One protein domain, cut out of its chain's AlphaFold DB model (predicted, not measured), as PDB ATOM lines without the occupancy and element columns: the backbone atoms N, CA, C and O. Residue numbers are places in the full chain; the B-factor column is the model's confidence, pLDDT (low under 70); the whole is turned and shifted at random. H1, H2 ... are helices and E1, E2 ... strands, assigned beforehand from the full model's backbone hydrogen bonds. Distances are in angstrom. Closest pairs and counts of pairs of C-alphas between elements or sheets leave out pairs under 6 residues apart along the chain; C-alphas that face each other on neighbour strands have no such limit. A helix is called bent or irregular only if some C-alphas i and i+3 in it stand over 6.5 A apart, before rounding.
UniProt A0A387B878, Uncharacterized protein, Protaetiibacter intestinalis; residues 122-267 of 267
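This is residues 122 to 267 of the 267 residues of an uncharacterized protein of Protaetiibacter intestinalis (UniProt A0A387B878). An elongated, mostly helical body has H5 in its middle, with H1 to H4 on one side and, on the other, H6, H7 and H8 packed round a small sheet of two short parallel strands. H9 packs on the far face of that sheet and makes one end of the longest axis; H3 lies at the other end. The 146 printed residues hold nine named helices and two named strands, in the order H1 H2 H3 H4 H5 H6 E1 H7 H8 E2 H9. The whole is compact, with a radius of gyration of the C-alphas of 16.7 A, and spans 55 by 35 by 25 A.

E1, residues 227 to 230, and E2, residues 250 to 253, are parallel neighbours at 25 degrees; N 228 and O 250, 2.9 A apart, and N 252 and O 228, 2.8 A, are within hydrogen-bond range. With H7, residues 232 to 240, and H8, residues 243 to 247, they form a strand-helix-strand unit, two parallel strands joined through helices, with a right-handed crossover. The closest C-alphas of E1 and H9, residues 254 to 265, are those of Ala 230 and Gly 254, 5.2 A apart. H5, residues 187 to 200, touches H7 with residues 194 to 199 alone, closest at C-alphas 198 and 237, 5.8 A, only just about perpendicular at 72 degrees. H5 and H6, residues 211 to 221, form a helical hairpin, closest at C-alphas 188 and 219, 4.8 A, at 37 degrees, only just steep. H2, residues 141 to 163, touches H5 with residues 144 to 152 alone, closest at C-alphas 145 and 197, 6.1 A, at a shallow tilt of 29 degrees, opposite ways. H2 touches H4, residues 176 to 184, closest at C-alphas 149 and 180, 6.2 A, and H1, residues 122 to 137, closest at C-alphas 144 and 134, 5.9 A. H3, residues 166 to 172, and H4 only just touch, only at the corner, with 3 pairs of C-alphas within 8 A, the closest 172 and 178, 7.2 A. Every O i to N i+4 pair is within hydrogen-bond range in the helices other than H2, which has 17 of 19.

H1 begins at C-alpha 122 (-32.357, -27.976, -30.478) and is 22.8 A long. H2, 31.7 A, is irregular, with a kink of 54 degrees near residue 156; C-alphas 155 and 158 are 7.3 A apart. H5 is 19.7 A long, H9 17.0 A and H6 15.1 A; H9 ends at C-alpha 265 (-32.647, 1.329, -0.590).

The C-alphas of Asp 167 and His 267, the two farthest apart, are 55.8 A apart. The printed part has no cut and no long link; H5 to H6, 10 residues, is short and the others are tight. Mean pLDDT of the printed part is 89.8; residues 137 to 139 and 266 to 267 are under 70.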
ATOM      1  N   GLU A 122     -32.486 -28.606 -29.153       85.25
ATOM      2  CA  GLU A 122     -32.357 -27.976 -30.478       85.25
ATOM      3  C   GLU A 122     -31.687 -26.598 -30.397       85.25
ATOM      4  O   GLU A 122     -30.770 -26.295 -31.162       85.25
ATOM      5  N   TRP A 123     -32.107 -25.765 -29.444       87.88
ATOM      6  CA  TRP A 123     -31.490 -24.458 -29.247       87.88
ATOM      7  C   TRP A 123     -30.022 -24.587 -28.821       87.88
ATOM      8  O   TRP A 123     -29.166 -23.887 -29.360       87.88
ATOM      9  N   VAL A 124     -29.708 -25.522 -27.916       89.31
ATOM     10  CA  VAL A 124     -28.329 -25.800 -27.477       89.31
ATOM     11  C   VAL A 124     -27.473 -26.228 -28.672       89.31
ATOM     12  O   VAL A 124     -26.397 -25.673 -28.896       89.31
ATOM     13  N   ASP A 125     -27.981 -27.145 -29.495       91.06
ATOM     14  CA  ASP A 125     -27.326 -27.631 -30.704       91.06
ATOM     15  C   ASP A 125     -27.060 -26.502 -31.704       91.06
ATOM     16  O   ASP A 125     -25.971 -26.440 -32.289       91.06
ATOM     17  N   GLN A 126     -28.014 -25.582 -31.877       90.19
ATOM     18  CA  GLN A 126     -27.851 -24.394 -32.716       90.19
ATOM     19  C   GLN A 126     -26.728 -23.483 -32.192       90.19
ATOM     20  O   GLN A 126     -25.863 -23.076 -32.975       90.19
ATOM     21  N   GLN A 127     -26.678 -23.206 -30.882       93.19
ATOM     22  CA  GLN A 127     -25.626 -22.368 -30.291       93.19
ATOM     23  C   GLN A 127     -24.241 -23.031 -30.379       93.19
ATOM     24  O   GLN A 127     -23.249 -22.388 -30.739       93.19
ATOM     25  N   GLU A 128     -24.149 -24.340 -30.141       91.19
ATOM     26  CA  GLU A 128     -22.891 -25.082 -30.282       91.19
ATOM     27  C   GLU A 128     -22.461 -25.225 -31.753       91.19
ATOM     28  O   GLU A 128     -21.263 -25.274 -32.060       91.19
ATOM     29  N   ALA A 129     -23.403 -25.287 -32.700       90.50
ATOM     30  CA  ALA A 129     -23.101 -25.250 -34.131       90.50
ATOM     31  C   ALA A 129     -22.548 -23.882 -34.556       90.50
ATOM     32  O   ALA A 129     -21.552 -23.831 -35.287       90.50
ATOM     33  N   LEU A 130     -23.139 -22.793 -34.056       89.19
ATOM     34  CA  LEU A 130     -22.659 -21.429 -34.264       89.19
ATOM     35  C   LEU A 130     -21.231 -21.259 -33.732       89.19
ATOM     36  O   LEU A 130     -20.343 -20.818 -34.467       89.19
ATOM     37  N   ARG A 131     -20.967 -21.711 -32.501       87.50
ATOM     38  CA  ARG A 131     -19.620 -21.703 -31.912       87.50
ATOM     39  C   ARG A 131     -18.607 -22.443 -32.785       87.50
ATOM     40  O   ARG A 131     -17.559 -21.895 -33.126       87.50
ATOM     41  N   ARG A 132     -18.930 -23.677 -33.192       88.00
ATOM     42  CA  ARG A 132     -18.070 -24.499 -34.063       88.00
ATOM     43  C   ARG A 132     -17.842 -23.863 -35.429       88.00
ATOM     44  O   ARG A 132     -16.795 -24.072 -36.036       88.00
ATOM     45  N   PHE A 133     -18.826 -23.155 -35.975       83.88
ATOM     46  CA  PHE A 133     -18.665 -22.422 -37.228       83.88
ATOM     47  C   PHE A 133     -17.646 -21.290 -37.075       83.88
ATOM     48  O   PHE A 133     -16.679 -21.246 -37.831       83.88
ATOM     49  N   VAL A 134     -17.797 -20.448 -36.053       79.50
ATOM     50  CA  VAL A 134     -16.895 -19.314 -35.806       79.50
ATOM     51  C   VAL A 134     -15.469 -19.789 -35.532       79.50
ATOM     52  O   VAL A 134     -14.538 -19.327 -36.187       79.50
ATOM     53  N   GLN A 135     -15.291 -20.791 -34.665       81.56
ATOM     54  CA  GLN A 135     -13.970 -21.358 -34.354       81.56
ATOM     55  C   GLN A 135     -13.226 -21.901 -35.589       81.56
ATOM     56  O   GLN A 135     -11.998 -21.954 -35.580       81.56
ATOM     57  N   ARG A 136     -13.944 -22.296 -36.653       79.44
ATOM     58  CA  ARG A 136     -13.349 -22.787 -37.910       79.44
ATOM     59  C   ARG A 136     -12.903 -21.676 -38.857       79.44
ATOM     60  O   ARG A 136     -11.962 -21.893 -39.612       79.44
ATOM     61  N   VAL A 137     -13.603 -20.541 -38.879       67.62
ATOM     62  CA  VAL A 137     -13.413 -19.497 -39.903       67.62
ATOM     63  C   VAL A 137     -12.331 -18.495 -39.494       67.62
ATOM     64  O   VAL A 137     -11.568 -18.056 -40.348       67.62
ATOM     65  N   ALA A 138     -12.234 -18.186 -38.201       59.16
ATOM     66  CA  ALA A 138     -11.134 -17.529 -37.489       59.16
ATOM     67  C   ALA A 138     -11.667 -17.190 -36.088       59.16
ATOM     68  O   ALA A 138     -12.863 -16.942 -35.939       59.16
ATOM     69  N   SER A 139     -10.809 -17.113 -35.070       67.81
ATOM     70  CA  SER A 139     -11.163 -16.604 -33.730       67.81
ATOM     71  C   SER A 139     -11.401 -15.083 -33.727       67.81
ATOM     72  O   SER A 139     -10.840 -14.361 -32.910       67.81
ATOM     73  N   ASP A 140     -12.163 -14.583 -34.701       82.62
ATOM     74  CA  ASP A 140     -12.521 -13.180 -34.848       82.62
ATOM     75  C   ASP A 140     -13.870 -12.934 -34.164       82.62
ATOM     76  O   ASP A 140     -14.933 -13.303 -34.675       82.62
ATOM     77  N   ASP A 141     -13.815 -12.282 -33.005       87.38
ATOM     78  CA  ASP A 141     -14.984 -11.875 -32.223       87.38
ATOM     79  C   ASP A 141     -15.982 -11.048 -33.050       87.38
ATOM     80  O   ASP A 141     -17.192 -11.127 -32.833       87.38
ATOM     81  N   SER A 142     -15.515 -10.302 -34.057       88.50
ATOM     82  CA  SER A 142     -16.399  -9.525 -34.927       88.50
ATOM     83  C   SER A 142     -17.248 -10.413 -35.842       88.50
ATOM     84  O   SER A 142     -18.403 -10.079 -36.124       88.50
ATOM     85  N   LEU A 143     -16.720 -11.562 -36.279       89.38
ATOM     86  CA  LEU A 143     -17.478 -12.546 -37.053       89.38
ATOM     87  C   LEU A 143     -18.498 -13.266 -36.174       89.38
ATOM     88  O   LEU A 143     -19.632 -13.454 -36.616       89.38
ATOM     89  N   LEU A 144     -18.123 -13.611 -34.936       90.88
ATOM     90  CA  LEU A 144     -19.053 -14.176 -33.955       90.88
ATOM     91  C   LEU A 144     -20.242 -13.245 -33.744       90.88
ATOM     92  O   LEU A 144     -21.390 -13.655 -33.909       90.88
ATOM     93  N   TYR A 145     -19.957 -11.981 -33.435       93.19
ATOM     94  CA  TYR A 145     -20.995 -11.001 -33.163       93.19
ATOM     95  C   TYR A 145     -21.912 -10.802 -34.374       93.19
ATOM     96  O   TYR A 145     -23.130 -10.858 -34.249       93.19
ATOM     97  N   ARG A 146     -21.359 -10.684 -35.589       91.81
ATOM     98  CA  ARG A 146     -22.166 -10.573 -36.820       91.81
ATOM     99  C   ARG A 146     -23.059 -11.787 -37.069       91.81
ATOM    100  O   ARG A 146     -24.173 -11.619 -37.559       91.81
ATOM    101  N   ALA A 147     -22.588 -12.992 -36.757       92.44
ATOM    102  CA  ALA A 147     -23.385 -14.203 -36.913       92.44
ATOM    103  C   ALA A 147     -24.546 -14.257 -35.904       92.44
ATOM    104  O   ALA A 147     -25.659 -14.620 -36.282       92.44
ATOM    105  N   ILE A 148     -24.319 -13.805 -34.665       95.06
ATOM    106  CA  ILE A 148     -25.382 -13.622 -33.665       95.06
ATOM    107  C   ILE A 148     -26.400 -12.593 -34.166       95.06
ATOM    108  O   ILE A 148     -27.593 -12.874 -34.192       95.06
ATOM    109  N   ILE A 149     -25.942 -11.437 -34.654       95.81
ATOM    110  CA  ILE A 149     -26.813 -10.385 -35.200       95.81
ATOM    111  C   ILE A 149     -27.679 -10.912 -36.346       95.81
ATOM    112  O   ILE A 149     -28.870 -10.620 -36.387       95.81
ATOM    113  N   LEU A 150     -27.129 -11.739 -37.239       93.62
ATOM    114  CA  LEU A 150     -27.917 -12.391 -38.286       93.62
ATOM    115  C   LEU A 150     -28.999 -13.309 -37.696       93.62
ATOM    116  O   LEU A 150     -30.147 -13.241 -38.125       93.62
ATOM    117  N   GLN A 151     -28.670 -14.115 -36.682       94.38
ATOM    118  CA  GLN A 151     -29.650 -14.959 -35.988       94.38
ATOM    119  C   GLN A 151     -30.765 -14.130 -35.325       94.38
ATOM    120  O   GLN A 151     -31.896 -14.607 -35.225       94.38
ATOM    121  N   ARG A 152     -30.470 -12.914 -34.845       95.50
ATOM    122  CA  ARG A 152     -31.481 -12.006 -34.263       95.50
ATOM    123  C   ARG A 152     -32.333 -11.330 -35.326       95.50
ATOM    124  O   ARG A 152     -33.548 -11.291 -35.182       95.50
ATOM    125  N   LEU A 153     -31.733 -10.920 -36.442       94.62
ATOM    126  CA  LEU A 153     -32.477 -10.419 -37.600       94.62
ATOM    127  C   LEU A 153     -33.468 -11.460 -38.136       94.62
ATOM    128  O   LEU A 153     -34.587 -11.100 -38.483       94.62
ATOM    129  N   GLU A 154     -33.088 -12.741 -38.171       92.88
ATOM    130  CA  GLU A 154     -34.004 -13.821 -38.557       92.88
ATOM    131  C   GLU A 154     -35.153 -14.013 -37.558       92.88
ATOM    132  O   GLU A 154     -36.274 -14.282 -37.983       92.88
ATOM    133  N   ALA A 155     -34.921 -13.819 -36.255       90.75
ATOM    134  CA  ALA A 155     -35.989 -13.906 -35.257       90.75
ATOM    135  C   ALA A 155     -37.022 -12.782 -35.396       90.75
ATOM    136  O   ALA A 155     -38.215 -13.047 -35.298       90.75
ATOM    137  N   ILE A 156     -36.588 -11.559 -35.713       94.00
ATOM    138  CA  ILE A 156     -37.508 -10.428 -35.922       94.00
ATOM    139  C   ILE A 156     -38.014 -10.299 -37.361       94.00
ATOM    140  O   ILE A 156     -38.845  -9.434 -37.647       94.00
ATOM    141  N   ARG A 157     -37.540 -11.143 -38.288       92.31
ATOM    142  CA  ARG A 157     -37.934 -11.114 -39.704       92.31
ATOM    143  C   ARG A 157     -39.459 -11.127 -39.895       92.31
ATOM    144  O   ARG A 157     -39.911 -10.335 -40.723       92.31
ATOM    145  N   PRO A 158     -40.262 -11.952 -39.188       89.31
ATOM    146  CA  PRO A 158     -41.717 -11.928 -39.343       89.31
ATOM    147  C   PRO A 158     -42.312 -10.540 -39.069       89.31
ATOM    148  O   PRO A 158     -43.043 -10.020 -39.909       89.31
ATOM    149  N   SER A 159     -41.912  -9.895 -37.968       91.12
ATOM    150  CA  SER A 159     -42.354  -8.538 -37.624       91.12
ATOM    151  C   SER A 159     -41.871  -7.502 -38.638       91.12
ATOM    152  O   SER A 159     -42.625  -6.612 -39.017       91.12
ATOM    153  N   LEU A 160     -40.632  -7.622 -39.132       91.19
ATOM    154  CA  LEU A 160     -40.118  -6.730 -40.175       91.19
ATOM    155  C   LEU A 160     -40.950  -6.823 -41.462       91.19
ATOM    156  O   LEU A 160     -41.284  -5.790 -42.036       91.19
ATOM    157  N   ILE A 161     -41.300  -8.035 -41.905       90.19
ATOM    158  CA  ILE A 161     -42.116  -8.258 -43.110       90.19
ATOM    159  C   ILE A 161     -43.533  -7.703 -42.931       90.19
ATOM    160  O   ILE A 161     -44.083  -7.135 -43.868       90.19
ATOM    161  N   GLU A 162     -44.122  -7.858 -41.747       90.94
ATOM    162  CA  GLU A 162     -45.464  -7.346 -41.459       90.94
ATOM    163  C   GLU A 162     -45.512  -5.809 -41.428       90.94
ATOM    164  O   GLU A 162     -46.479  -5.202 -41.890       90.94
ATOM    165  N   LEU A 163     -44.459  -5.169 -40.912       91.12
ATOM    166  CA  LEU A 163     -44.432  -3.730 -40.634       91.12
ATOM    167  C   LEU A 163     -43.833  -2.875 -41.763       91.12
ATOM    168  O   LEU A 163     -43.877  -1.639 -41.685       91.12
ATOM    169  N   THR A 164     -43.260  -3.498 -42.797       91.62
ATOM    170  CA  THR A 164     -42.569  -2.791 -43.885       91.62
ATOM    171  C   THR A 164     -42.952  -3.278 -45.275       91.62
ATOM    172  O   THR A 164     -43.378  -4.411 -45.480       91.62
ATOM    173  N   SER A 165     -42.779  -2.405 -46.269       90.44
ATOM    174  CA  SER A 165     -42.796  -2.825 -47.673       90.44
ATOM    175  C   SER A 165     -41.488  -3.535 -48.044       90.44
ATOM    176  O   SER A 165     -40.473  -3.379 -47.368       90.44
ATOM    177  N   LEU A 166     -41.471  -4.274 -49.160       84.31
ATOM    178  CA  LEU A 166     -40.251  -4.943 -49.635       84.31
ATOM    179  C   LEU A 166     -39.091  -3.956 -49.865       84.31
ATOM    180  O   LEU A 166     -37.960  -4.231 -49.465       84.31
ATOM    181  N   ASP A 167     -39.373  -2.798 -50.469       86.88
ATOM    182  CA  ASP A 167     -38.361  -1.763 -50.710       86.88
ATOM    183  C   ASP A 167     -37.845  -1.169 -49.396       86.88
ATOM    184  O   ASP A 167     -36.652  -0.902 -49.246       86.88
ATOM    185  N   GLU A 168     -38.726  -0.975 -48.416       87.19
ATOM    186  CA  GLU A 168     -38.337  -0.486 -47.099       87.19
ATOM    187  C   GLU A 168     -37.490  -1.519 -46.348       87.19
ATOM    188  O   GLU A 168     -36.433  -1.161 -45.832       87.19
ATOM    189  N   PHE A 169     -37.873  -2.798 -46.372       84.50
ATOM    190  CA  PHE A 169     -37.115  -3.897 -45.771       84.50
ATOM    191  C   PHE A 169     -35.671  -3.957 -46.289       84.50
ATOM    192  O   PHE A 169     -34.725  -3.995 -45.499       84.50
ATOM    193  N   VAL A 170     -35.477  -3.892 -47.612       84.25
ATOM    194  CA  VAL A 170     -34.136  -3.876 -48.226       84.25
ATOM    195  C   VAL A 170     -33.323  -2.665 -47.750       84.25
ATOM    196  O   VAL A 170     -32.121  -2.770 -47.506       84.25
ATOM    197  N   ASN A 171     -33.981  -1.522 -47.556       86.31
ATOM    198  CA  ASN A 171     -33.346  -0.292 -47.091       86.31
ATOM    199  C   ASN A 171     -33.169  -0.211 -45.566       86.31
ATOM    200  O   ASN A 171     -32.433   0.663 -45.098       86.31
ATOM    201  N   LEU A 172     -33.793  -1.093 -44.777       84.44
ATOM    202  CA  LEU A 172     -33.592  -1.172 -43.327       84.44
ATOM    203  C   LEU A 172     -32.213  -1.743 -42.986       84.44
ATOM    204  O   LEU A 172     -31.517  -1.197 -42.121       84.44
ATOM    205  N   VAL A 173     -31.797  -2.788 -43.704       87.50
ATOM    206  CA  VAL A 173     -30.545  -3.517 -43.455       87.50
ATOM    207  C   VAL A 173     -29.670  -3.553 -44.721       87.50
ATOM    208  O   VAL A 173     -29.349  -4.625 -45.231       87.50
ATOM    209  N   PRO A 174     -29.232  -2.392 -45.253       87.31
ATOM    210  CA  PRO A 174     -28.424  -2.335 -46.477       87.31
ATOM    211  C   PRO A 174     -26.996  -2.869 -46.284       87.31
ATOM    212  O   PRO A 174     -26.251  -3.032 -47.246       87.31
ATOM    213  N   SER A 175     -26.570  -3.082 -45.036       89.38
ATOM    214  CA  SER A 175     -25.232  -3.554 -44.695       89.38
ATOM    215  C   SER A 175     -25.223  -4.280 -43.346       89.38
ATOM    216  O   SER A 175     -26.126  -4.074 -42.530       89.38
ATOM    217  N   PRO A 176     -24.172  -5.067 -43.043       88.06
ATOM    218  CA  PRO A 176     -24.006  -5.673 -41.723       88.06
ATOM    219  C   PRO A 176     -24.020  -4.649 -40.581       88.06
ATOM    220  O   PRO A 176     -24.632  -4.895 -39.549       88.06
ATOM    221  N   ALA A 177     -23.401  -3.478 -40.775       90.19
ATOM    222  CA  ALA A 177     -23.392  -2.411 -39.772       90.19
ATOM    223  C   ALA A 177     -24.802  -1.860 -39.501       90.19
ATOM    224  O   ALA A 177     -25.143  -1.580 -38.355       90.19
ATOM    225  N   ALA A 178     -25.644  -1.761 -40.536       89.94
ATOM    226  CA  ALA A 178     -27.042  -1.385 -40.357       89.94
ATOM    227  C   ALA A 178     -27.838  -2.459 -39.600       89.94
ATOM    228  O   ALA A 178     -28.716  -2.115 -38.819       89.94
ATOM    229  N   GLY A 179     -27.500  -3.740 -39.784       92.50
ATOM    230  CA  GLY A 179     -28.073  -4.844 -39.008       92.50
ATOM    231  C   GLY A 179     -27.730  -4.748 -37.523       92.50
ATOM    232  O   GLY A 179     -28.625  -4.824 -36.688       92.50
ATOM    233  N   VAL A 180     -26.457  -4.487 -37.202       93.88
ATOM    234  CA  VAL A 180     -26.021  -4.224 -35.818       93.88
ATOM    235  C   VAL A 180     -26.780  -3.035 -35.230       93.88
ATOM    236  O   VAL A 180     -27.330  -3.133 -34.139       93.88
ATOM    237  N   SER A 181     -26.851  -1.928 -35.974       92.50
ATOM    238  CA  SER A 181     -27.556  -0.720 -35.538       92.50
ATOM    239  C   SER A 181     -29.046  -0.971 -35.291       92.50
ATOM    240  O   SER A 181     -29.592  -0.468 -34.314       92.50
ATOM    241  N   LEU A 182     -29.705  -1.763 -36.144       93.69
ATOM    242  CA  LEU A 182     -31.116  -2.106 -35.981       93.69
ATOM    243  C   LEU A 182     -31.343  -2.961 -34.730       93.69
ATOM    244  O   LEU A 182     -32.205  -2.617 -33.929       93.69
ATOM    245  N   ILE A 183     -30.562  -4.029 -34.539       96.06
ATOM    246  CA  ILE A 183     -30.688  -4.890 -33.355       96.06
ATOM    247  C   ILE A 183     -30.396  -4.110 -32.073       96.06
ATOM    248  O   ILE A 183     -31.158  -4.220 -31.122       96.06
ATOM    249  N   GLY A 184     -29.386  -3.234 -32.066       95.00
ATOM    250  CA  GLY A 184     -29.102  -2.356 -30.922       95.00
ATOM    251  C   GLY A 184     -30.252  -1.407 -30.549       95.00
ATOM    252  O   GLY A 184     -30.296  -0.896 -29.434       95.00
ATOM    253  N   LYS A 185     -31.211  -1.182 -31.459       95.06
ATOM    254  CA  LYS A 185     -32.417  -0.370 -31.229       95.06
ATOM    255  C   LYS A 185     -33.647  -1.176 -30.817       95.06
ATOM    256  O   LYS A 185     -34.679  -0.569 -30.544       95.06
ATOM    257  N   VAL A 186     -33.550  -2.502 -30.764       96.25
ATOM    258  CA  VAL A 186     -34.600  -3.413 -30.286       96.25
ATOM    259  C   VAL A 186     -34.106  -3.995 -28.957       96.25
ATOM    260  O   VAL A 186     -33.336  -4.956 -28.976       96.25
ATOM    261  N   PRO A 187     -34.437  -3.373 -27.806       96.00
ATOM    262  CA  PRO A 187     -33.835  -3.705 -26.521       96.00
ATOM    263  C   PRO A 187     -33.776  -5.190 -26.161       96.00
ATOM    264  O   PRO A 187     -32.737  -5.640 -25.683       96.00
ATOM    265  N   ILE A 188     -34.845  -5.949 -26.406       94.44
ATOM    266  CA  ILE A 188     -34.868  -7.388 -26.122       94.44
ATOM    267  C   ILE A 188     -33.802  -8.102 -26.949       94.44
ATOM    268  O   ILE A 188     -32.941  -8.788 -26.399       94.44
ATOM    269  N   GLU A 189     -33.802  -7.896 -28.263       96.94
ATOM    270  CA  GLU A 189     -32.850  -8.554 -29.158       96.94
ATOM    271  C   GLU A 189     -31.411  -8.094 -28.922       96.94
ATOM    272  O   GLU A 189     -30.483  -8.892 -29.063       96.94
ATOM    273  N   HIS A 190     -31.211  -6.840 -28.510       97.94
ATOM    274  CA  HIS A 190     -29.904  -6.340 -28.099       97.94
ATOM    275  C   HIS A 190     -29.380  -7.079 -26.862       97.94
ATOM    276  O   HIS A 190     -28.258  -7.582 -26.885       97.94
ATOM    277  N   VAL A 191     -30.195  -7.217 -25.808       98.00
ATOM    278  CA  VAL A 191     -29.802  -7.966 -24.603       98.00
ATOM    279  C   VAL A 191     -29.503  -9.427 -24.938       98.00
ATOM    280  O   VAL A 191     -28.479  -9.951 -24.499       98.00
ATOM    281  N   VAL A 192     -30.345 -10.079 -25.749       97.44
ATOM    282  CA  VAL A 192     -30.102 -11.459 -26.203       97.44
ATOM    283  C   VAL A 192     -28.774 -11.553 -26.958       97.44
ATOM    284  O   VAL A 192     -27.977 -12.448 -26.673       97.44
ATOM    285  N   ALA A 193     -28.511 -10.637 -27.895       97.88
ATOM    286  CA  ALA A 193     -27.278 -10.626 -28.678       97.88
ATOM    287  C   ALA A 193     -26.034 -10.481 -27.791       97.88
ATOM    288  O   ALA A 193     -25.079 -11.242 -27.953       97.88
ATOM    289  N   GLU A 194     -26.061  -9.551 -26.835       98.25
ATOM    290  CA  GLU A 194     -24.947  -9.328 -25.914       98.25
ATOM    291  C   GLU A 194     -24.719 -10.532 -25.000       98.25
ATOM    292  O   GLU A 194     -23.598 -11.028 -24.909       98.25
ATOM    293  N   LEU A 195     -25.764 -11.080 -24.371       98.00
ATOM    294  CA  LEU A 195     -25.611 -12.254 -23.506       98.00
ATOM    295  C   LEU A 195     -25.068 -13.464 -24.278       98.00
ATOM    296  O   LEU A 195     -24.141 -14.129 -23.806       98.00
ATOM    297  N   LEU A 196     -25.581 -13.713 -25.488       96.69
ATOM    298  CA  LEU A 196     -25.076 -14.777 -26.357       96.69
ATOM    299  C   LEU A 196     -23.620 -14.544 -26.749       96.69
ATOM    300  O   LEU A 196     -22.826 -15.479 -26.689       96.69
ATOM    301  N   PHE A 197     -23.242 -13.318 -27.110       96.38
ATOM    302  CA  PHE A 197     -21.865 -12.996 -27.479       96.38
ATOM    303  C   PHE A 197     -20.903 -13.259 -26.320       96.38
ATOM    304  O   PHE A 197     -19.879 -13.925 -26.492       96.38
ATOM    305  N   GLN A 198     -21.270 -12.806 -25.122       96.12
ATOM    306  CA  GLN A 198     -20.492 -12.980 -23.899       96.12
ATOM    307  C   GLN A 198     -20.351 -14.458 -23.499       96.12
ATOM    308  O   GLN A 198     -19.276 -14.875 -23.058       96.12
ATOM    309  N   ALA A 199     -21.397 -15.264 -23.692       95.31
ATOM    310  CA  ALA A 199     -21.367 -16.703 -23.439       95.31
ATOM    311  C   ALA A 199     -20.565 -17.470 -24.508       95.31
ATOM    312  O   ALA A 199     -19.728 -18.311 -24.177       95.31
ATOM    313  N   LEU A 200     -20.778 -17.177 -25.794       93.25
ATOM    314  CA  LEU A 200     -20.167 -17.893 -26.921       93.25
ATOM    315  C   LEU A 200     -18.677 -17.599 -27.091       93.25
ATOM    316  O   LEU A 200     -17.940 -18.489 -27.519       93.25
ATOM    317  N   ARG A 201     -18.217 -16.392 -26.731       91.31
ATOM    318  CA  ARG A 201     -16.785 -16.049 -26.750       91.31
ATOM    319  C   ARG A 201     -15.979 -16.807 -25.694       91.31
ATOM    320  O   ARG A 201     -14.761 -16.903 -25.812       91.31
ATOM    321  N   ASN A 202     -16.635 -17.353 -24.665       90.62
ATOM    322  CA  ASN A 202     -16.000 -18.212 -23.672       90.62
ATOM    323  C   ASN A 202     -16.080 -19.688 -24.113       90.62
ATOM    324  O   ASN A 202     -17.121 -20.324 -23.928       90.62
ATOM    325  N   PRO A 203     -14.987 -20.290 -24.620       87.12
ATOM    326  CA  PRO A 203     -15.014 -21.665 -25.116       87.12
ATOM    327  C   PRO A 203     -15.231 -22.711 -24.012       87.12
ATOM    328  O   PRO A 203     -15.529 -23.858 -24.328       87.12
ATOM    329  N   ALA A 204     -15.065 -22.347 -22.735       90.62
ATOM    330  CA  ALA A 204     -15.304 -23.249 -21.610       90.62
ATOM    331  C   ALA A 204     -16.778 -23.297 -21.180       90.62
ATOM    332  O   ALA A 204     -17.153 -24.167 -20.393       90.62
ATOM    333  N   TYR A 205     -17.609 -22.361 -21.647       92.75
ATOM    334  CA  TYR A 205     -19.032 -22.370 -21.340       92.75
ATOM    335  C   TYR A 205     -19.748 -23.432 -22.176       92.75
ATOM    336  O   TYR A 205     -19.476 -23.568 -23.363       92.75
ATOM    337  N   SER A 206     -20.694 -24.165 -21.601       91.50
ATOM    338  CA  SER A 206     -21.516 -25.128 -22.339       91.50
ATOM    339  C   SER A 206     -22.968 -24.784 -22.091       91.50
ATOM    340  O   SER A 206     -23.381 -24.716 -20.930       91.50
ATOM    341  N   PHE A 207     -23.701 -24.549 -23.178       92.50
ATOM    342  CA  PHE A 207     -25.109 -24.208 -23.080       92.50
ATOM    343  C   PHE A 207     -25.922 -25.377 -22.537       92.50
ATOM    344  O   PHE A 207     -25.635 -26.546 -22.801       92.50
ATOM    345  N   ARG A 208     -26.954 -25.036 -21.777       90.38
ATOM    346  CA  ARG A 208     -27.930 -25.957 -21.204       90.38
ATOM    347  C   ARG A 208     -29.321 -25.575 -21.679       90.38
ATOM    348  O   ARG A 208     -29.566 -24.430 -22.042       90.38
ATOM    349  N   GLN A 209     -30.254 -26.515 -21.597       83.81
ATOM    350  CA  GLN A 209     -31.639 -26.291 -22.011       83.81
ATOM    351  C   GLN A 209     -32.293 -25.069 -21.328       83.81
ATOM    352  O   GLN A 209     -33.054 -24.345 -21.959       83.81
ATOM    353  N   HIS A 210     -31.987 -24.816 -20.048       82.69
ATOM    354  CA  HIS A 210     -32.563 -23.690 -19.299       82.69
ATOM    355  C   HIS A 210     -31.954 -22.329 -19.645       82.69
ATOM    356  O   HIS A 210     -32.595 -21.311 -19.401       82.69
ATOM    357  N   ASP A 211     -30.772 -22.299 -20.262       90.19
ATOM    358  CA  ASP A 211     -30.068 -21.053 -20.557       90.19
ATOM    359  C   ASP A 211     -30.864 -20.155 -21.504       90.19
ATOM    360  O   ASP A 211     -30.810 -18.935 -21.392       90.19
ATOM    361  N   GLN A 212     -31.632 -20.746 -22.424       89.06
ATOM    362  CA  GLN A 212     -32.501 -19.985 -23.314       89.06
ATOM    363  C   GLN A 212     -33.546 -19.188 -22.527       89.06
ATOM    364  O   GLN A 212     -33.765 -18.011 -22.808       89.06
ATOM    365  N   ALA A 213     -34.179 -19.827 -21.539       83.56
ATOM    366  CA  ALA A 213     -35.178 -19.186 -20.696       83.56
ATOM    367  C   ALA A 213     -34.537 -18.080 -19.850       83.56
ATOM    368  O   ALA A 213     -35.036 -16.961 -19.849       83.56
ATOM    369  N   ASP A 214     -33.386 -18.359 -19.231       88.81
ATOM    370  CA  ASP A 214     -32.665 -17.369 -18.428       88.81
ATOM    371  C   ASP A 214     -32.265 -16.136 -19.262       88.81
ATOM    372  O   ASP A 214     -32.395 -14.999 -18.805       88.81
ATOM    373  N   ILE A 215     -31.812 -16.339 -20.507       93.25
ATOM    374  CA  ILE A 215     -31.478 -15.248 -21.435       93.25
ATOM    375  C   ILE A 215     -32.718 -14.412 -21.769       93.25
ATOM    376  O   ILE A 215     -32.639 -13.185 -21.755       93.25
ATOM    377  N   TYR A 216     -33.853 -15.044 -22.073       89.19
ATOM    378  CA  TYR A 216     -35.083 -14.323 -22.411       89.19
ATOM    379  C   TYR A 216     -35.688 -13.591 -21.213       89.19
ATOM    380  O   TYR A 216     -36.086 -12.434 -21.350       89.19
ATOM    381  N   ASP A 217     -35.663 -14.194 -20.027       84.81
ATOM    382  CA  ASP A 217     -36.107 -13.543 -18.794       84.81
ATOM    383  C   ASP A 217     -35.266 -12.291 -18.500       84.81
ATOM    384  O   ASP A 217     -35.789 -11.237 -18.115       84.81
ATOM    385  N   LEU A 218     -33.957 -12.361 -18.749       92.06
ATOM    386  CA  LEU A 218     -33.064 -11.208 -18.653       92.06
ATOM    387  C   LEU A 218     -33.315 -10.170 -19.744       92.06
ATOM    388  O   LEU A 218     -33.298  -8.977 -19.444       92.06
ATOM    389  N   ALA A 219     -33.581 -10.595 -20.977       93.25
ATOM    390  CA  ALA A 219     -33.916  -9.701 -22.081       93.25
ATOM    391  C   ALA A 219     -35.201  -8.910 -21.820       93.25
ATOM    392  O   ALA A 219     -35.277  -7.732 -22.159       93.25
ATOM    393  N   HIS A 220     -36.169  -9.513 -21.135       86.81
ATOM    394  CA  HIS A 220     -37.361  -8.825 -20.648       86.81
ATOM    395  C   HIS A 220     -37.089  -7.904 -19.469       86.81
ATOM    396  O   HIS A 220     -37.675  -6.831 -19.361       86.81
ATOM    397  N   SER A 221     -36.242  -8.328 -18.541       87.31
ATOM    398  CA  SER A 221     -36.118  -7.629 -17.267       87.31
ATOM    399  C   SER A 221     -35.152  -6.452 -17.360       87.31
ATOM    400  O   SER A 221     -35.443  -5.368 -16.858       87.31
ATOM    401  N   ILE A 222     -34.009  -6.632 -18.021       94.12
ATOM    402  CA  ILE A 222     -32.925  -5.645 -18.029       94.12
ATOM    403  C   ILE A 222     -33.370  -4.294 -18.608       94.12
ATOM    404  O   ILE A 222     -33.123  -3.289 -17.947       94.12
ATOM    405  N   PRO A 223     -34.052  -4.198 -19.763       93.75
ATOM    406  CA  PRO A 223     -34.390  -2.892 -20.330       93.75
ATOM    407  C   PRO A 223     -35.447  -2.107 -19.542       93.75
ATOM    408  O   PRO A 223     -35.581  -0.888 -19.726       93.75
ATOM    409  N   TYR A 224     -36.210  -2.800 -18.692       88.69
ATOM    410  CA  TYR A 224     -37.473  -2.304 -18.147       88.69
ATOM    411  C   TYR A 224     -37.518  -2.220 -16.619       88.69
ATOM    412  O   TYR A 224     -38.280  -1.403 -16.092       88.69
ATOM    413  N   CYS A 225     -36.695  -2.988 -15.909       86.00
ATOM    414  CA  CYS A 225     -36.598  -2.975 -14.452       86.00
ATOM    415  C   CYS A 225     -35.486  -2.038 -13.968       86.00
ATOM    416  O   CYS A 225     -34.489  -1.839 -14.646       86.00
ATOM    417  N   ASP A 226     -35.631  -1.487 -12.763       86.38
ATOM    418  CA  ASP A 226     -34.547  -0.730 -12.116       86.38
ATOM    419  C   ASP A 226     -33.496  -1.663 -11.489       86.38
ATOM    420  O   ASP A 226     -32.323  -1.309 -11.357       86.38
ATOM    421  N   VAL A 227     -33.922  -2.871 -11.107       88.50
ATOM    422  CA  VAL A 227     -33.095  -3.907 -10.486       88.50
ATOM    423  C   VAL A 227     -33.495  -5.267 -11.030       88.50
ATOM    424  O   VAL A 227     -34.682  -5.571 -11.123       88.50
ATOM    425  N   VAL A 228     -32.505  -6.099 -11.339       89.38
ATOM    426  CA  VAL A 228     -32.690  -7.484 -11.775       89.38
ATOM    427  C   VAL A 228     -31.784  -8.376 -10.945       89.38
ATOM    428  O   VAL A 228     -30.585  -8.131 -10.858       89.38
ATOM    429  N   ALA A 229     -32.345  -9.416 -10.335       88.44
ATOM    430  CA  ALA A 229     -31.572 -10.450  -9.661       88.44
ATOM    431  C   ALA A 229     -31.500 -11.680 -10.566       88.44
ATOM    432  O   ALA A 229     -32.524 -12.279 -10.874       88.44
ATOM    433  N   ALA A 230     -30.293 -12.042 -10.983       90.38
ATOM    434  CA  ALA A 230     -30.049 -13.147 -11.900       90.38
ATOM    435  C   ALA A 230     -29.054 -14.139 -11.304       90.38
ATOM    436  O   ALA A 230     -28.332 -13.818 -10.356       90.38
ATOM    437  N   ASP A 231     -28.971 -15.338 -11.876       90.75
ATOM    438  CA  ASP A 231     -27.920 -16.272 -11.498       90.75
ATOM    439  C   ASP A 231     -26.533 -15.664 -11.700       90.75
ATOM    440  O   ASP A 231     -26.292 -14.863 -12.606       90.75
ATOM    441  N   LYS A 232     -25.587 -16.054 -10.836       93.81
ATOM    442  CA  LYS A 232     -24.248 -15.444 -10.775       93.81
ATOM    443  C   LYS A 232     -23.544 -15.428 -12.136       93.81
ATOM    444  O   LYS A 232     -22.821 -14.481 -12.436       93.81
ATOM    445  N   HIS A 233     -23.735 -16.481 -12.931       95.12
ATOM    446  CA  HIS A 233     -23.175 -16.573 -14.274       95.12
ATOM    447  C   HIS A 233     -23.735 -15.479 -15.195       95.12
ATOM    448  O   HIS A 233     -22.969 -14.670 -15.713       95.12
ATOM    449  N   TRP A 234     -25.058 -15.402 -15.337       96.56
ATOM    450  CA  TRP A 234     -25.703 -14.439 -16.223       96.56
ATOM    451  C   TRP A 234     -25.572 -12.994 -15.755       96.56
ATOM    452  O   TRP A 234     -25.355 -12.110 -16.577       96.56
ATOM    453  N   ALA A 235     -25.608 -12.752 -14.441       96.56
ATOM    454  CA  ALA A 235     -25.324 -11.435 -13.878       96.56
ATOM    455  C   ALA A 235     -23.924 -10.947 -14.287       96.56
ATOM    456  O   ALA A 235     -23.754  -9.801 -14.694       96.56
ATOM    457  N   HIS A 236     -22.925 -11.837 -14.235       97.25
ATOM    458  CA  HIS A 236     -21.573 -11.513 -14.678       97.25
ATOM    459  C   HIS A 236     -21.511 -11.201 -16.178       97.25
ATOM    460  O   HIS A 236     -20.882 -10.212 -16.554       97.25
ATOM    461  N   LEU A 237     -22.164 -12.006 -17.027       97.81
ATOM    462  CA  LEU A 237     -22.186 -11.762 -18.473       97.81
ATOM    463  C   LEU A 237     -22.913 -10.458 -18.830       97.81
ATOM    464  O   LEU A 237     -22.426  -9.718 -19.680       97.81
ATOM    465  N   ALA A 238     -24.015 -10.136 -18.149       97.88
ATOM    466  CA  ALA A 238     -24.752  -8.894 -18.365       97.88
ATOM    467  C   ALA A 238     -23.898  -7.654 -18.056       97.88
ATOM    468  O   ALA A 238     -23.829  -6.734 -18.870       97.88
ATOM    469  N   THR A 239     -23.184  -7.649 -16.924       97.44
ATOM    470  CA  THR A 239     -22.236  -6.574 -16.583       97.44
ATOM    471  C   THR A 239     -21.043  -6.535 -17.545       97.44
ATOM    472  O   THR A 239     -20.593  -5.458 -17.927       97.44
ATOM    473  N   ALA A 240     -20.529  -7.692 -17.979       97.25
ATOM    474  CA  ALA A 240     -19.435  -7.757 -18.954       97.25
ATOM    475  C   ALA A 240     -19.837  -7.235 -20.347       97.25
ATOM    476  O   ALA A 240     -18.977  -6.753 -21.083       97.25
ATOM    477  N   GLY A 241     -21.124  -7.324 -20.697       96.88
ATOM    478  CA  GLY A 241     -21.732  -6.695 -21.873       96.88
ATOM    479  C   GLY A 241     -22.220  -5.261 -21.637       96.88
ATOM    480  O   GLY A 241     -22.868  -4.702 -22.511       96.88
ATOM    481  N   HIS A 242     -21.944  -4.663 -20.470       97.69
ATOM    482  CA  HIS A 242     -22.347  -3.297 -20.103       97.69
ATOM    483  C   HIS A 242     -23.862  -3.028 -20.115       97.69
ATOM    484  O   HIS A 242     -24.290  -1.868 -20.119       97.69
ATOM    485  N   LEU A 243     -24.679  -4.085 -20.069       97.62
ATOM    486  CA  LEU A 243     -26.138  -3.992 -20.127       97.62
ATOM    487  C   LEU A 243     -26.731  -3.249 -18.921       97.62
ATOM    488  O   LEU A 243     -27.755  -2.579 -19.036       97.62
ATOM    489  N   ASP A 244     -26.067  -3.336 -17.772       96.19
ATOM    490  CA  ASP A 244     -26.398  -2.583 -16.565       96.19
ATOM    491  C   ASP A 244     -26.317  -1.067 -16.798       96.19
ATOM    492  O   ASP A 244     -27.261  -0.326 -16.511       96.19
ATOM    493  N   SER A 245     -25.212  -0.601 -17.376       96.69
ATOM    494  CA  SER A 245     -24.988   0.817 -17.656       96.69
ATOM    495  C   SER A 245     -25.852   1.341 -18.809       96.69
ATOM    496  O   SER A 245     -26.411   2.435 -18.700       96.69
ATOM    497  N   GLU A 246     -26.025   0.543 -19.865       95.81
ATOM    498  CA  GLU A 246     -26.801   0.887 -21.061       95.81
ATOM    499  C   GLU A 246     -28.289   1.090 -20.732       95.81
ATOM    500  O   GLU A 246     -28.924   2.075 -21.132       95.81
ATOM    501  N   TYR A 247     -28.858   0.182 -19.935       95.06
ATOM    502  CA  TYR A 247     -30.275   0.232 -19.571       95.06
ATOM    503  C   TYR A 247     -30.559   0.946 -18.251       95.06
ATOM    504  O   TYR A 247     -31.723   1.241 -17.977       95.06
ATOM    505  N   ARG A 248     -29.507   1.348 -17.519       95.25
ATOM    506  CA  ARG A 248     -29.572   1.937 -16.169       95.25
ATOM    507  C   ARG A 248     -30.260   1.002 -15.178       95.25
ATOM    508  O   ARG A 248     -31.105   1.426 -14.391       95.25
ATOM    509  N   THR A 249     -29.857  -0.259 -15.229       93.81
ATOM    510  CA  THR A 249     -30.455  -1.353 -14.470       93.81
ATOM    511  C   THR A 249     -29.417  -1.959 -13.551       93.81
ATOM    512  O   THR A 249     -28.333  -2.344 -13.978       93.81
ATOM    513  N   THR A 250     -29.742  -2.070 -12.266       95.06
ATOM    514  CA  THR A 250     -28.853  -2.709 -11.294       95.06
ATOM    515  C   THR A 250     -28.964  -4.223 -11.436       95.06
ATOM    516  O   THR A 250     -29.963  -4.811 -11.026       95.06
ATOM    517  N   VAL A 251     -27.941  -4.867 -11.997       95.19
ATOM    518  CA  VAL A 251     -27.900  -6.330 -12.128       95.19
ATOM    519  C   VAL A 251     -27.200  -6.942 -10.913       95.19
ATOM    520  O   VAL A 251     -26.042  -6.652 -10.620       95.19
ATOM    521  N   LEU A 252     -27.913  -7.798 -10.186       93.75
ATOM    522  CA  LEU A 252     -27.480  -8.423  -8.941       93.75
ATOM    523  C   LEU A 252     -27.299  -9.931  -9.127       93.75
ATOM    524  O   LEU A 252     -28.053 -10.583  -9.843       93.75
ATOM    525  N   SER A 253     -26.311 -10.501  -8.435       92.62
ATOM    526  CA  SER A 253     -26.072 -11.949  -8.420       92.62
ATOM    527  C   SER A 253     -26.886 -12.634  -7.320       92.62
ATOM    528  O   SER A 253     -26.469 -12.688  -6.159       92.62
ATOM    529  N   GLY A 254     -28.029 -13.190  -7.704       83.38
ATOM    530  CA  GLY A 254     -28.907 -13.999  -6.869       83.38
ATOM    531  C   GLY A 254     -29.678 -13.213  -5.807       83.38
ATOM    532  O   GLY A 254     -29.506 -12.008  -5.607       83.38
ATOM    533  N   ILE A 255     -30.527 -13.936  -5.076       79.88
ATOM    534  CA  ILE A 255     -31.459 -13.349  -4.104       79.88
ATOM    535  C   ILE A 255     -30.759 -12.669  -2.918       79.88
ATOM    536  O   ILE A 255     -31.237 -11.665  -2.401       79.88
ATOM    537  N   GLY A 256     -29.581 -13.158  -2.519       80.69
ATOM    538  CA  GLY A 256     -28.784 -12.522  -1.468       80.69
ATOM    539  C   GLY A 256     -28.260 -11.139  -1.870       80.69
ATOM    540  O   GLY A 256     -28.108 -10.270  -1.014       80.69
ATOM    541  N   GLY A 257     -28.002 -10.918  -3.166       81.75
ATOM    542  CA  GLY A 257     -27.689  -9.592  -3.696       81.75
ATOM    543  C   GLY A 257     -28.898  -8.662  -3.615       81.75
ATOM    544  O   GLY A 257     -28.763  -7.525  -3.167       81.75
ATOM    545  N   LEU A 258     -30.079  -9.177  -3.971       82.62
ATOM    546  CA  LEU A 258     -31.339  -8.437  -3.903       82.62
ATOM    547  C   LEU A 258     -31.689  -8.001  -2.477       82.62
ATOM    548  O   LEU A 258     -32.027  -6.840  -2.278       82.62
ATOM    549  N   ALA A 259     -31.553  -8.893  -1.492       81.06
ATOM    550  CA  ALA A 259     -31.814  -8.572  -0.087       81.06
ATOM    551  C   ALA A 259     -30.949  -7.394   0.397       81.06
ATOM    552  O   ALA A 259     -31.471  -6.410   0.909       81.06
ATOM    553  N   LYS A 260     -29.638  -7.438   0.129       85.25
ATOM    554  CA  LYS A 260     -28.712  -6.352   0.494       85.25
ATOM    555  C   LYS A 260     -29.047  -5.033  -0.194       85.25
ATOM    556  O   LYS A 260     -28.941  -3.976   0.420       85.25
ATOM    557  N   TRP A 261     -29.410  -5.094  -1.475       88.75
ATOM    558  CA  TRP A 261     -29.824  -3.909  -2.216       88.75
ATOM    559  C   TRP A 261     -31.093  -3.303  -1.606       88.75
ATOM    560  O   TRP A 261     -31.128  -2.099  -1.356       88.75
ATOM    561  N   ALA A 262     -32.094  -4.131  -1.293       80.62
ATOM    562  CA  ALA A 262     -33.339  -3.687  -0.676       80.62
ATOM    563  C   ALA A 262     -33.095  -3.038   0.694       80.62
ATOM    564  O   ALA A 262     -33.608  -1.948   0.942       80.62
ATOM    565  N   ASP A 263     -32.247  -3.641   1.533       82.56
ATOM    566  CA  ASP A 263     -31.858  -3.073   2.830       82.56
ATOM    567  C   ASP A 263     -31.208  -1.691   2.671       82.56
ATOM    568  O   ASP A 263     -31.483  -0.774   3.442       82.56
ATOM    569  N   SER A 264     -30.374  -1.511   1.641       84.69
ATOM    570  CA  SER A 264     -29.717  -0.227   1.368       84.69
ATOM    571  C   SER A 264     -30.633   0.831   0.751       84.69
ATOM    572  O   SER A 264     -30.346   2.015   0.871       84.69
ATOM    573  N   ALA A 265     -31.712   0.424   0.079       77.56
ATOM    574  CA  ALA A 265     -32.647   1.329  -0.590       77.56
ATOM    575  C   ALA A 265     -33.763   1.841   0.340       77.56
ATOM    576  O   ALA A 265     -34.452   2.804   0.006       77.56
ATOM    577  N   LEU A 266     -33.972   1.175   1.481       66.25
ATOM    578  CA  LEU A 266     -34.981   1.519   2.489       66.25
ATOM    579  C   LEU A 266     -34.444   2.435   3.608       66.25
ATOM    580  O   LEU A 266     -35.212   2.826   4.492       66.25
ATOM    581  N   HIS A 267     -33.157   2.784   3.564       55.81
ATOM    582  CA  HIS A 267     -32.459   3.659   4.507       55.81
ATOM    583  C   HIS A 267     -31.867   4.878   3.796       55.81
ATOM    584  O   HIS A 267     -31.816   5.944   4.451       55.81
TER     585      HIS A 267